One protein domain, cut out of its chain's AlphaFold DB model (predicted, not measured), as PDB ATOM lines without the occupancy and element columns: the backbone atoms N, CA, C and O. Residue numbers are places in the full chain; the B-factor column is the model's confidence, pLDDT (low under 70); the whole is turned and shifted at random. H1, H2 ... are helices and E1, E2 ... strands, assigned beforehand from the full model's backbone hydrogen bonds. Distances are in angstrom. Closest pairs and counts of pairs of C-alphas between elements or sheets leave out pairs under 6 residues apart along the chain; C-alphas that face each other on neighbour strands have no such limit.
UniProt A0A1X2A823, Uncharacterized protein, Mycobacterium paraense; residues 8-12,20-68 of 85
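This is residues 8 to 12 and 20 to 68 of the 85 residues of an uncharacterized protein of Mycobacterium paraense (UniProt A0A1X2A823). What would one see first in this model? A small two-strand hairpin, E2 and E3, lies apart from H2, and a long link, residues 32 to 45, runs from it to two short helices, H1 and H2, that make a corner like an L. The last residues fold back beside a short strand, E1, where residues 67 to 68 pair antiparallel with residues 9 to 10. What is it made of, and how large is it? The printed part has 54 residues with three named strands and two named helices, in the order E1, E2, E3, H1, H2; the one sheet, E2 - E3, is antiparallel, and the class is mixed, helices and strands. The whole is loose, with a radius of gyration of the C-alphas of 13.3 A and spans of 37 by 26 by 23 A.

How is the sheet built? E2, residues 22 to 25, and E3, residues 28 to 31, form a hairpin with a tight link, antiparallel at 131 degrees between their directions. N 23 and O 30 are 2.7 A apart and N 30 and O 23 are 2.8 A apart, within hydrogen-bond range. How do the helices stand? H1, residues 46 to 52, and H2, residues 54 to 62, are close but not clearly touching and about perpendicular at 81 degrees; their closest C-alphas, those of Met 50 and Leu 57, are 7.4 A apart. In both helices every O i to N i+4 pair is within hydrogen-bond range. What stays apart? E1, residues 8 to 10, pairs with no named strand and is apart from E2, E3, H1 and H2. H2 is also apart from E2 and E3, and H1 is apart from E2.

Where are the strands? The C-alpha of Arg 8, where E1 begins, is at (-44.398, 34.502, -23.923). E2 begins at Gln 22 and is 9.3 A long from first to last C-alpha; E3 ends at Asn 31 and is 9.9 A long. Where are the helices? H1 begins at Val 46, with its C-alpha at (-40.247, 44.200, -36.198), and is 10.1 A long. H2 is 12.1 A long and ends at His 62, with its C-alpha at (-35.878, 49.961, -17.043).

How far does it reach? The two C-alphas farthest apart, those of His 12 and Arg 41, are 38.2 A apart, while those of Arg 8 and Cys 68 are 5.3 A apart. Where is it cut or linked at length? Residues 13 to 19 are not printed, and C-alphas 12 and 20 are 21.1 A apart across the cut. The link from E3 to H1, 14 residues, is long. Where is the confidence low? Residues 11 to 12 and 20 to 24 have a pLDDT under 70; the mean of the printed part is 82.5.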
ATOM      1  N   ARG A   8     -45.539  34.682 -24.832       83.62
ATOM      2  CA  ARG A   8     -44.398  34.502 -23.923       83.62
ATOM      3  C   ARG A   8     -44.032  35.844 -23.302       83.62
ATOM      4  O   ARG A   8     -43.529  36.721 -23.998       83.62
ATOM      5  N   CYS A   9     -44.274  35.995 -22.002       83.06
ATOM      6  CA  CYS A   9     -44.024  37.233 -21.267       83.06
ATOM      7  C   CYS A   9     -42.820  37.113 -20.331       83.06
ATOM      8  O   CYS A   9     -42.709  36.152 -19.568       83.06
ATOM      9  N   ARG A  10     -41.950  38.122 -20.337       79.12
ATOM     10  CA  ARG A  10     -40.930  38.327 -19.309       79.12
ATOM     11  C   ARG A  10     -41.568  39.061 -18.129       79.12
ATOM     12  O   ARG A  10     -42.014  40.195 -18.293       79.12
ATOM     13  N   ARG A  11     -41.575  38.428 -16.950       60.69
ATOM     14  CA  ARG A  11     -42.005  39.065 -15.698       60.69
ATOM     15  C   ARG A  11     -40.860  39.858 -15.070       60.69
ATOM     16  O   ARG A  11     -39.822  39.279 -14.767       60.69
ATOM     17  N   HIS A  12     -41.075  41.156 -14.871       58.00
ATOM     18  CA  HIS A  12     -40.313  41.993 -13.940       58.00
ATOM     19  C   HIS A  12     -41.090  42.149 -12.609       58.00
ATOM     20  O   HIS A  12     -42.323  42.070 -12.656       58.00
ATOM     21  N   ALA A  20     -45.360  57.920 -24.531       53.03
ATOM     22  CA  ALA A  20     -46.103  58.597 -25.600       53.03
ATOM     23  C   ALA A  20     -46.109  57.922 -26.991       53.03
ATOM     24  O   ALA A  20     -45.161  57.229 -27.346       53.03
ATOM     25  N   GLY A  21     -47.143  58.222 -27.791       58.94
ATOM     26  CA  GLY A  21     -47.431  57.606 -29.106       58.94
ATOM     27  C   GLY A  21     -48.862  57.053 -29.218       58.94
ATOM     28  O   GLY A  21     -49.111  56.058 -29.896       58.94
ATOM     29  N   GLN A  22     -49.790  57.663 -28.482       55.75
ATOM     30  CA  GLN A  22     -51.000  57.007 -28.022       55.75
ATOM     31  C   GLN A  22     -52.140  57.098 -29.043       55.75
ATOM     32  O   GLN A  22     -52.558  58.188 -29.429       55.75
ATOM     33  N   VAL A  23     -52.646  55.946 -29.463       60.78
ATOM     34  CA  VAL A  23     -53.844  55.756 -30.279       60.78
ATOM     35  C   VAL A  23     -54.932  55.108 -29.428       60.78
ATOM     36  O   VAL A  23     -54.635  54.354 -28.509       60.78
ATOM     37  N   ASP A  24     -56.196  55.403 -29.709       69.38
ATOM     38  CA  ASP A  24     -57.317  54.796 -28.993       69.38
ATOM     39  C   ASP A  24     -57.680  53.438 -29.622       69.38
ATOM     40  O   ASP A  24     -58.085  53.367 -30.784       69.38
ATOM     41  N   TRP A  25     -57.515  52.354 -28.862       70.00
ATOM     42  CA  TRP A  25     -58.032  51.029 -29.198       70.00
ATOM     43  C   TRP A  25     -59.087  50.616 -28.179       70.00
ATOM     44  O   TRP A  25     -58.772  50.325 -27.029       70.00
ATOM     45  N   ALA A  26     -60.344  50.540 -28.624       76.38
ATOM     46  CA  ALA A  26     -61.485  50.168 -27.785       76.38
ATOM     47  C   ALA A  26     -61.656  51.047 -26.522       76.38
ATOM     48  O   ALA A  26     -62.074  50.555 -25.476       76.38
ATOM     49  N   GLY A  27     -61.342  52.343 -26.615       80.06
ATOM     50  CA  GLY A  27     -61.400  53.303 -25.509       80.06
ATOM     51  C   GLY A  27     -60.121  53.357 -24.666       80.06
ATOM     52  O   GLY A  27     -60.080  54.087 -23.674       80.06
ATOM     53  N   LEU A  28     -59.096  52.565 -25.006       78.94
ATOM     54  CA  LEU A  28     -57.844  52.481 -24.265       78.94
ATOM     55  C   LEU A  28     -56.698  53.124 -25.042       78.94
ATOM     56  O   LEU A  28     -56.474  52.808 -26.212       78.94
ATOM     57  N   PRO A  29     -55.910  53.976 -24.380       75.06
ATOM     58  CA  PRO A  29     -54.878  54.720 -25.059       75.06
ATOM     59  C   PRO A  29     -53.615  53.820 -25.131       75.06
ATOM     60  O   PRO A  29     -52.996  53.497 -24.115       75.06
ATOM     61  N   VAL A  30     -53.233  53.372 -26.332       81.62
ATOM     62  CA  VAL A  30     -52.146  52.402 -26.595       81.62
ATOM     63  C   VAL A  30     -51.131  52.941 -27.601       81.62
ATOM     64  O   VAL A  30     -51.500  53.668 -28.508       81.62
ATOM     65  N   ASN A  31     -49.854  52.571 -27.503       84.19
ATOM     66  CA  ASN A  31     -48.896  52.837 -28.587       84.19
ATOM     67  C   ASN A  31     -48.929  51.664 -29.569       84.19
ATOM     68  O   ASN A  31     -48.798  50.517 -29.136       84.19
ATOM     69  N   LEU A  32     -49.120  51.935 -30.862       87.19
ATOM     70  CA  LEU A  32     -49.219  50.896 -31.886       87.19
ATOM     71  C   LEU A  32     -48.269  51.157 -33.047       87.19
ATOM     72  O   LEU A  32     -48.379  52.163 -33.746       87.19
ATOM     73  N   ASP A  33     -47.422  50.169 -33.313       88.25
ATOM     74  CA  ASP A  33     -46.443  50.197 -34.386       88.25
ATOM     75  C   ASP A  33     -46.547  48.957 -35.268       88.25
ATOM     76  O   ASP A  33     -46.736  47.841 -34.783       88.25
ATOM     77  N   MET A  34     -46.400  49.146 -36.580       89.06
ATOM     78  CA  MET A  34     -46.557  48.084 -37.576       89.06
ATOM     79  C   MET A  34     -45.361  48.034 -38.533       89.06
ATOM     80  O   MET A  34     -44.817  49.061 -38.936       89.06
ATOM     81  N   ALA A  35     -44.973  46.820 -38.935       90.94
ATOM     82  CA  ALA A  35     -43.917  46.568 -39.913       90.94
ATOM     83  C   ALA A  35     -44.497  45.886 -41.165       90.94
ATOM     84  O   ALA A  35     -44.722  44.676 -41.185       90.94
ATOM     85  N   PHE A  36     -44.730  46.657 -42.230       90.62
ATOM     86  CA  PHE A  36     -45.281  46.146 -43.491       90.62
ATOM     87  C   PHE A  36     -44.175  45.652 -44.429       90.62
ATOM     88  O   PHE A  36     -43.751  46.369 -45.330       90.62
ATOM     89  N   SER A  37     -43.693  44.422 -44.234       88.75
ATOM     90  CA  SER A  37     -42.623  43.884 -45.091       88.75
ATOM     91  C   SER A  37     -43.069  43.579 -46.523       88.75
ATOM     92  O   SER A  37     -42.232  43.619 -47.417       88.75
ATOM     93  N   ARG A  38     -44.327  43.167 -46.733       89.25
ATOM     94  CA  ARG A  38     -44.806  42.666 -48.038       89.25
ATOM     95  C   ARG A  38     -45.150  43.782 -49.021       89.25
ATOM     96  O   ARG A  38     -45.040  43.582 -50.221       89.25
ATOM     97  N   GLU A  39     -45.520  44.942 -48.495       86.38
ATOM     98  CA  GLU A  39     -45.933  46.111 -49.277       86.38
ATOM     99  C   GLU A  39     -44.744  46.985 -49.711       86.38
ATOM    100  O   GLU A  39     -44.917  47.952 -50.447       86.38
ATOM    101  N   GLN A  40     -43.529  46.686 -49.236       80.44
ATOM    102  CA  GLN A  40     -42.336  47.496 -49.484       80.44
ATOM    103  C   GLN A  40     -41.273  46.730 -50.271       80.44
ATOM    104  O   GLN A  40     -41.147  45.512 -50.160       80.44
ATOM    105  N   ARG A  41     -40.483  47.468 -51.063       89.38
ATOM    106  CA  ARG A  41     -39.374  46.911 -51.856       89.38
ATOM    107  C   ARG A  41     -38.260  46.360 -50.964       89.38
ATOM    108  O   ARG A  41     -37.710  45.301 -51.259       89.38
ATOM    109  N   ASP A  42     -37.965  47.064 -49.874       92.06
ATOM    110  CA  ASP A  42     -36.999  46.642 -48.866       92.06
ATOM    111  C   ASP A  42     -37.704  45.927 -47.710       92.06
ATOM    112  O   ASP A  42     -38.772  46.338 -47.250       92.06
ATOM    113  N   LYS A  43     -37.094  44.851 -47.203       91.81
ATOM    114  CA  LYS A  43     -37.684  44.061 -46.116       91.81
ATOM    115  C   LYS A  43     -37.661  44.834 -44.797       91.81
ATOM    116  O   LYS A  43     -36.601  45.073 -44.210       91.81
ATOM    117  N   VAL A  44     -38.844  45.159 -44.282       92.19
ATOM    118  CA  VAL A  44     -39.025  45.791 -42.969       92.19
ATOM    119  C   VAL A  44     -39.553  44.766 -41.971       92.19
ATOM    120  O   VAL A  44     -40.649  44.245 -42.132       92.19
ATOM    121  N   TYR A  45     -38.794  44.515 -40.910       90.94
ATOM    122  CA  TYR A  45     -39.160  43.589 -39.845       90.94
ATOM    123  C   TYR A  45     -39.375  44.324 -38.516       90.94
ATOM    124  O   TYR A  45     -38.952  45.472 -38.356       90.94
ATOM    125  N   VAL A  46     -39.975  43.643 -37.535       90.56
ATOM    126  CA  VAL A  46     -40.247  44.200 -36.198       90.56
ATOM    127  C   VAL A  46     -38.985  44.727 -35.508       90.56
ATOM    128  O   VAL A  46     -39.023  45.811 -34.932       90.56
ATOM    129  N   GLN A  47     -37.827  44.076 -35.673       90.75
ATOM    130  CA  GLN A  47     -36.560  44.562 -35.116       90.75
ATOM    131  C   GLN A  47     -36.130  45.922 -35.682       90.75
ATOM    132  O   GLN A  47     -35.476  46.698 -34.986       90.75
ATOM    133  N   HIS A  48     -36.495  46.243 -36.929       93.81
ATOM    134  CA  HIS A  48     -36.197  47.551 -37.514       93.81
ATOM    135  C   HIS A  48     -37.031  48.645 -36.848       93.81
ATOM    136  O   HIS A  48     -36.508  49.717 -36.548       93.81
ATOM    137  N   VAL A  49     -38.305  48.361 -36.570       91.81
ATOM    138  CA  VAL A  49     -39.203  49.294 -35.880       91.81
ATOM    139  C   VAL A  49     -38.783  49.468 -34.419       91.81
ATOM    140  O   VAL A  49     -38.627  50.598 -33.962       91.81
ATOM    141  N   MET A  50     -38.460  48.376 -33.721       89.81
ATOM    142  CA  MET A  50     -37.960  48.421 -32.341       89.81
ATOM    143  C   MET A  50     -36.685  49.261 -32.205       89.81
ATOM    144  O   MET A  50     -36.550  50.017 -31.248       89.81
ATOM    145  N   ARG A  51     -35.755  49.177 -33.168       91.62
ATOM    146  CA  ARG A  51     -34.531  49.998 -33.169       91.62
ATOM    147  C   ARG A  51     -34.827  51.490 -33.304       91.62
ATOM    148  O   ARG A  51     -34.188  52.283 -32.618       91.62
ATOM    149  N   LYS A  52     -35.805  51.877 -34.133       90.38
ATOM    150  CA  LYS A  52     -36.234  53.285 -34.260       90.38
ATOM    151  C   LYS A  52     -36.792  53.832 -32.944       90.38
ATOM    152  O   LYS A  52     -36.571  54.994 -32.631       90.38
ATOM    153  N   GLN A  53     -37.448  52.982 -32.159       88.06
ATOM    154  CA  GLN A  53     -37.995  53.323 -30.845       88.06
ATOM    155  C   GLN A  53     -37.080  52.972 -29.666       88.06
ATOM    156  O   GLN A  53     -37.519  52.975 -28.515       88.06
ATOM    157  N   GLY A  54     -35.802  52.684 -29.926       87.75
ATOM    158  CA  GLY A  54     -34.896  52.121 -28.926       87.75
ATOM    159  C   GLY A  54     -34.856  52.905 -27.613       87.75
ATOM    160  O   GLY A  54     -34.896  52.295 -26.554       87.75
ATOM    161  N   SER A  55     -34.867  54.241 -27.652       88.50
ATOM    162  CA  SER A  55     -34.834  55.090 -26.449       88.50
ATOM    163  C   SER A  55     -36.094  54.985 -25.579       88.50
ATOM    164  O   SER A  55     -36.020  55.049 -24.352       88.50
ATOM    165  N   GLN A  56     -37.266  54.824 -26.189       86.94
ATOM    166  CA  GLN A  56     -38.530  54.636 -25.480       86.94
ATOM    167  C   GLN A  56     -38.653  53.219 -24.939       86.94
ATOM    168  O   GLN A  56     -38.974  53.037 -23.765       86.94
ATOM    169  N   LEU A  57     -38.310  52.233 -25.766       85.25
ATOM    170  CA  LEU A  57     -38.304  50.833 -25.372       85.25
ATOM    171  C   LEU A  57     -37.335  50.597 -24.205       85.25
ATOM    172  O   LEU A  57     -37.673  49.908 -23.250       85.25
ATOM    173  N   TRP A  58     -36.153  51.220 -24.246       86.69
ATOM    174  CA  TRP A  58     -35.164  51.133 -23.175       86.69
ATOM    175  C   TRP A  58     -35.718  51.689 -21.865       86.69
ATOM    176  O   TRP A  58     -35.597  51.026 -20.841       86.69
ATOM    177  N   ARG A  59     -36.412  52.837 -21.883       87.06
ATOM    178  CA  ARG A  59     -37.091  53.356 -20.684       87.06
ATOM    179  C   ARG A  59     -38.108  52.362 -20.128       87.06
ATOM    180  O   ARG A  59     -38.074  52.099 -18.939       87.06
ATOM    181  N   TRP A  60     -38.945  51.751 -20.966       85.50
ATOM    182  CA  TRP A  60     -39.911  50.741 -20.511       85.50
ATOM    183  C   TRP A  60     -39.247  49.521 -19.880       85.50
ATOM    184  O   TRP A  60     -39.672  49.074 -18.819       85.50
ATOM    185  N   VAL A  61     -38.172  49.020 -20.494       84.38
ATOM    186  CA  VAL A  61     -37.387  47.904 -19.947       84.38
ATOM    187  C   VAL A  61     -36.837  48.242 -18.555       84.38
ATOM    188  O   VAL A  61     -36.804  47.369 -17.697       84.38
ATOM    189  N   HIS A  62     -36.432  49.495 -18.324       83.81
ATOM    190  CA  HIS A  62     -35.878  49.961 -17.043       83.81
ATOM    191  C   HIS A  62     -36.938  50.430 -16.042       83.81
ATOM    192  O   HIS A  62     -36.600  50.748 -14.909       83.81
ATOM    193  N   SER A  63     -38.203  50.489 -16.451       81.94
ATOM    194  CA  SER A  63     -39.343  50.823 -15.593       81.94
ATOM    195  C   SER A  63     -40.258  49.613 -15.394       81.94
ATOM    196  O   SER A  63     -41.481  49.749 -15.327       81.94
ATOM    197  N   ASP A  64     -39.652  48.420 -15.366       78.88
ATOM    198  CA  ASP A  64     -40.305  47.158 -15.014       78.88
ATOM    199  C   ASP A  64     -41.503  46.778 -15.910       78.88
ATOM    200  O   ASP A  64     -42.417  46.051 -15.504       78.88
ATOM    201  N   ALA A  65     -41.512  47.242 -17.165       82.06
ATOM    202  CA  ALA A  65     -42.564  46.880 -18.104       82.06
ATOM    203  C   ALA A  65     -42.555  45.368 -18.400       82.06
ATOM    204  O   ALA A  65     -41.514  44.763 -18.669       82.06
ATOM    205  N   GLN A  66     -43.742  44.757 -18.407       83.19
ATOM    206  CA  GLN A  66     -43.924  43.376 -18.857       83.19
ATOM    207  C   GLN A  66     -43.763  43.320 -20.379       83.19
ATOM    208  O   GLN A  66     -44.523  43.951 -21.113       83.19
ATOM    209  N   ILE A  67     -42.789  42.548 -20.863       85.56
ATOM    210  CA  ILE A  67     -42.538  42.395 -22.301       85.56
ATOM    211  C   ILE A  67     -43.064  41.040 -22.736       85.56
ATOM    212  O   ILE A  67     -42.545  40.013 -22.304       85.56
ATOM    213  N   CYS A  68     -44.069  41.041 -23.606       85.69
ATOM    214  CA  CYS A  68     -44.652  39.834 -24.172       85.69
ATOM    215  C   CYS A  68     -44.374  39.755 -25.671       85.69
ATOM    216  O   CYS A  68     -44.528  40.742 -26.387       85.69
TER     217      CYS A  68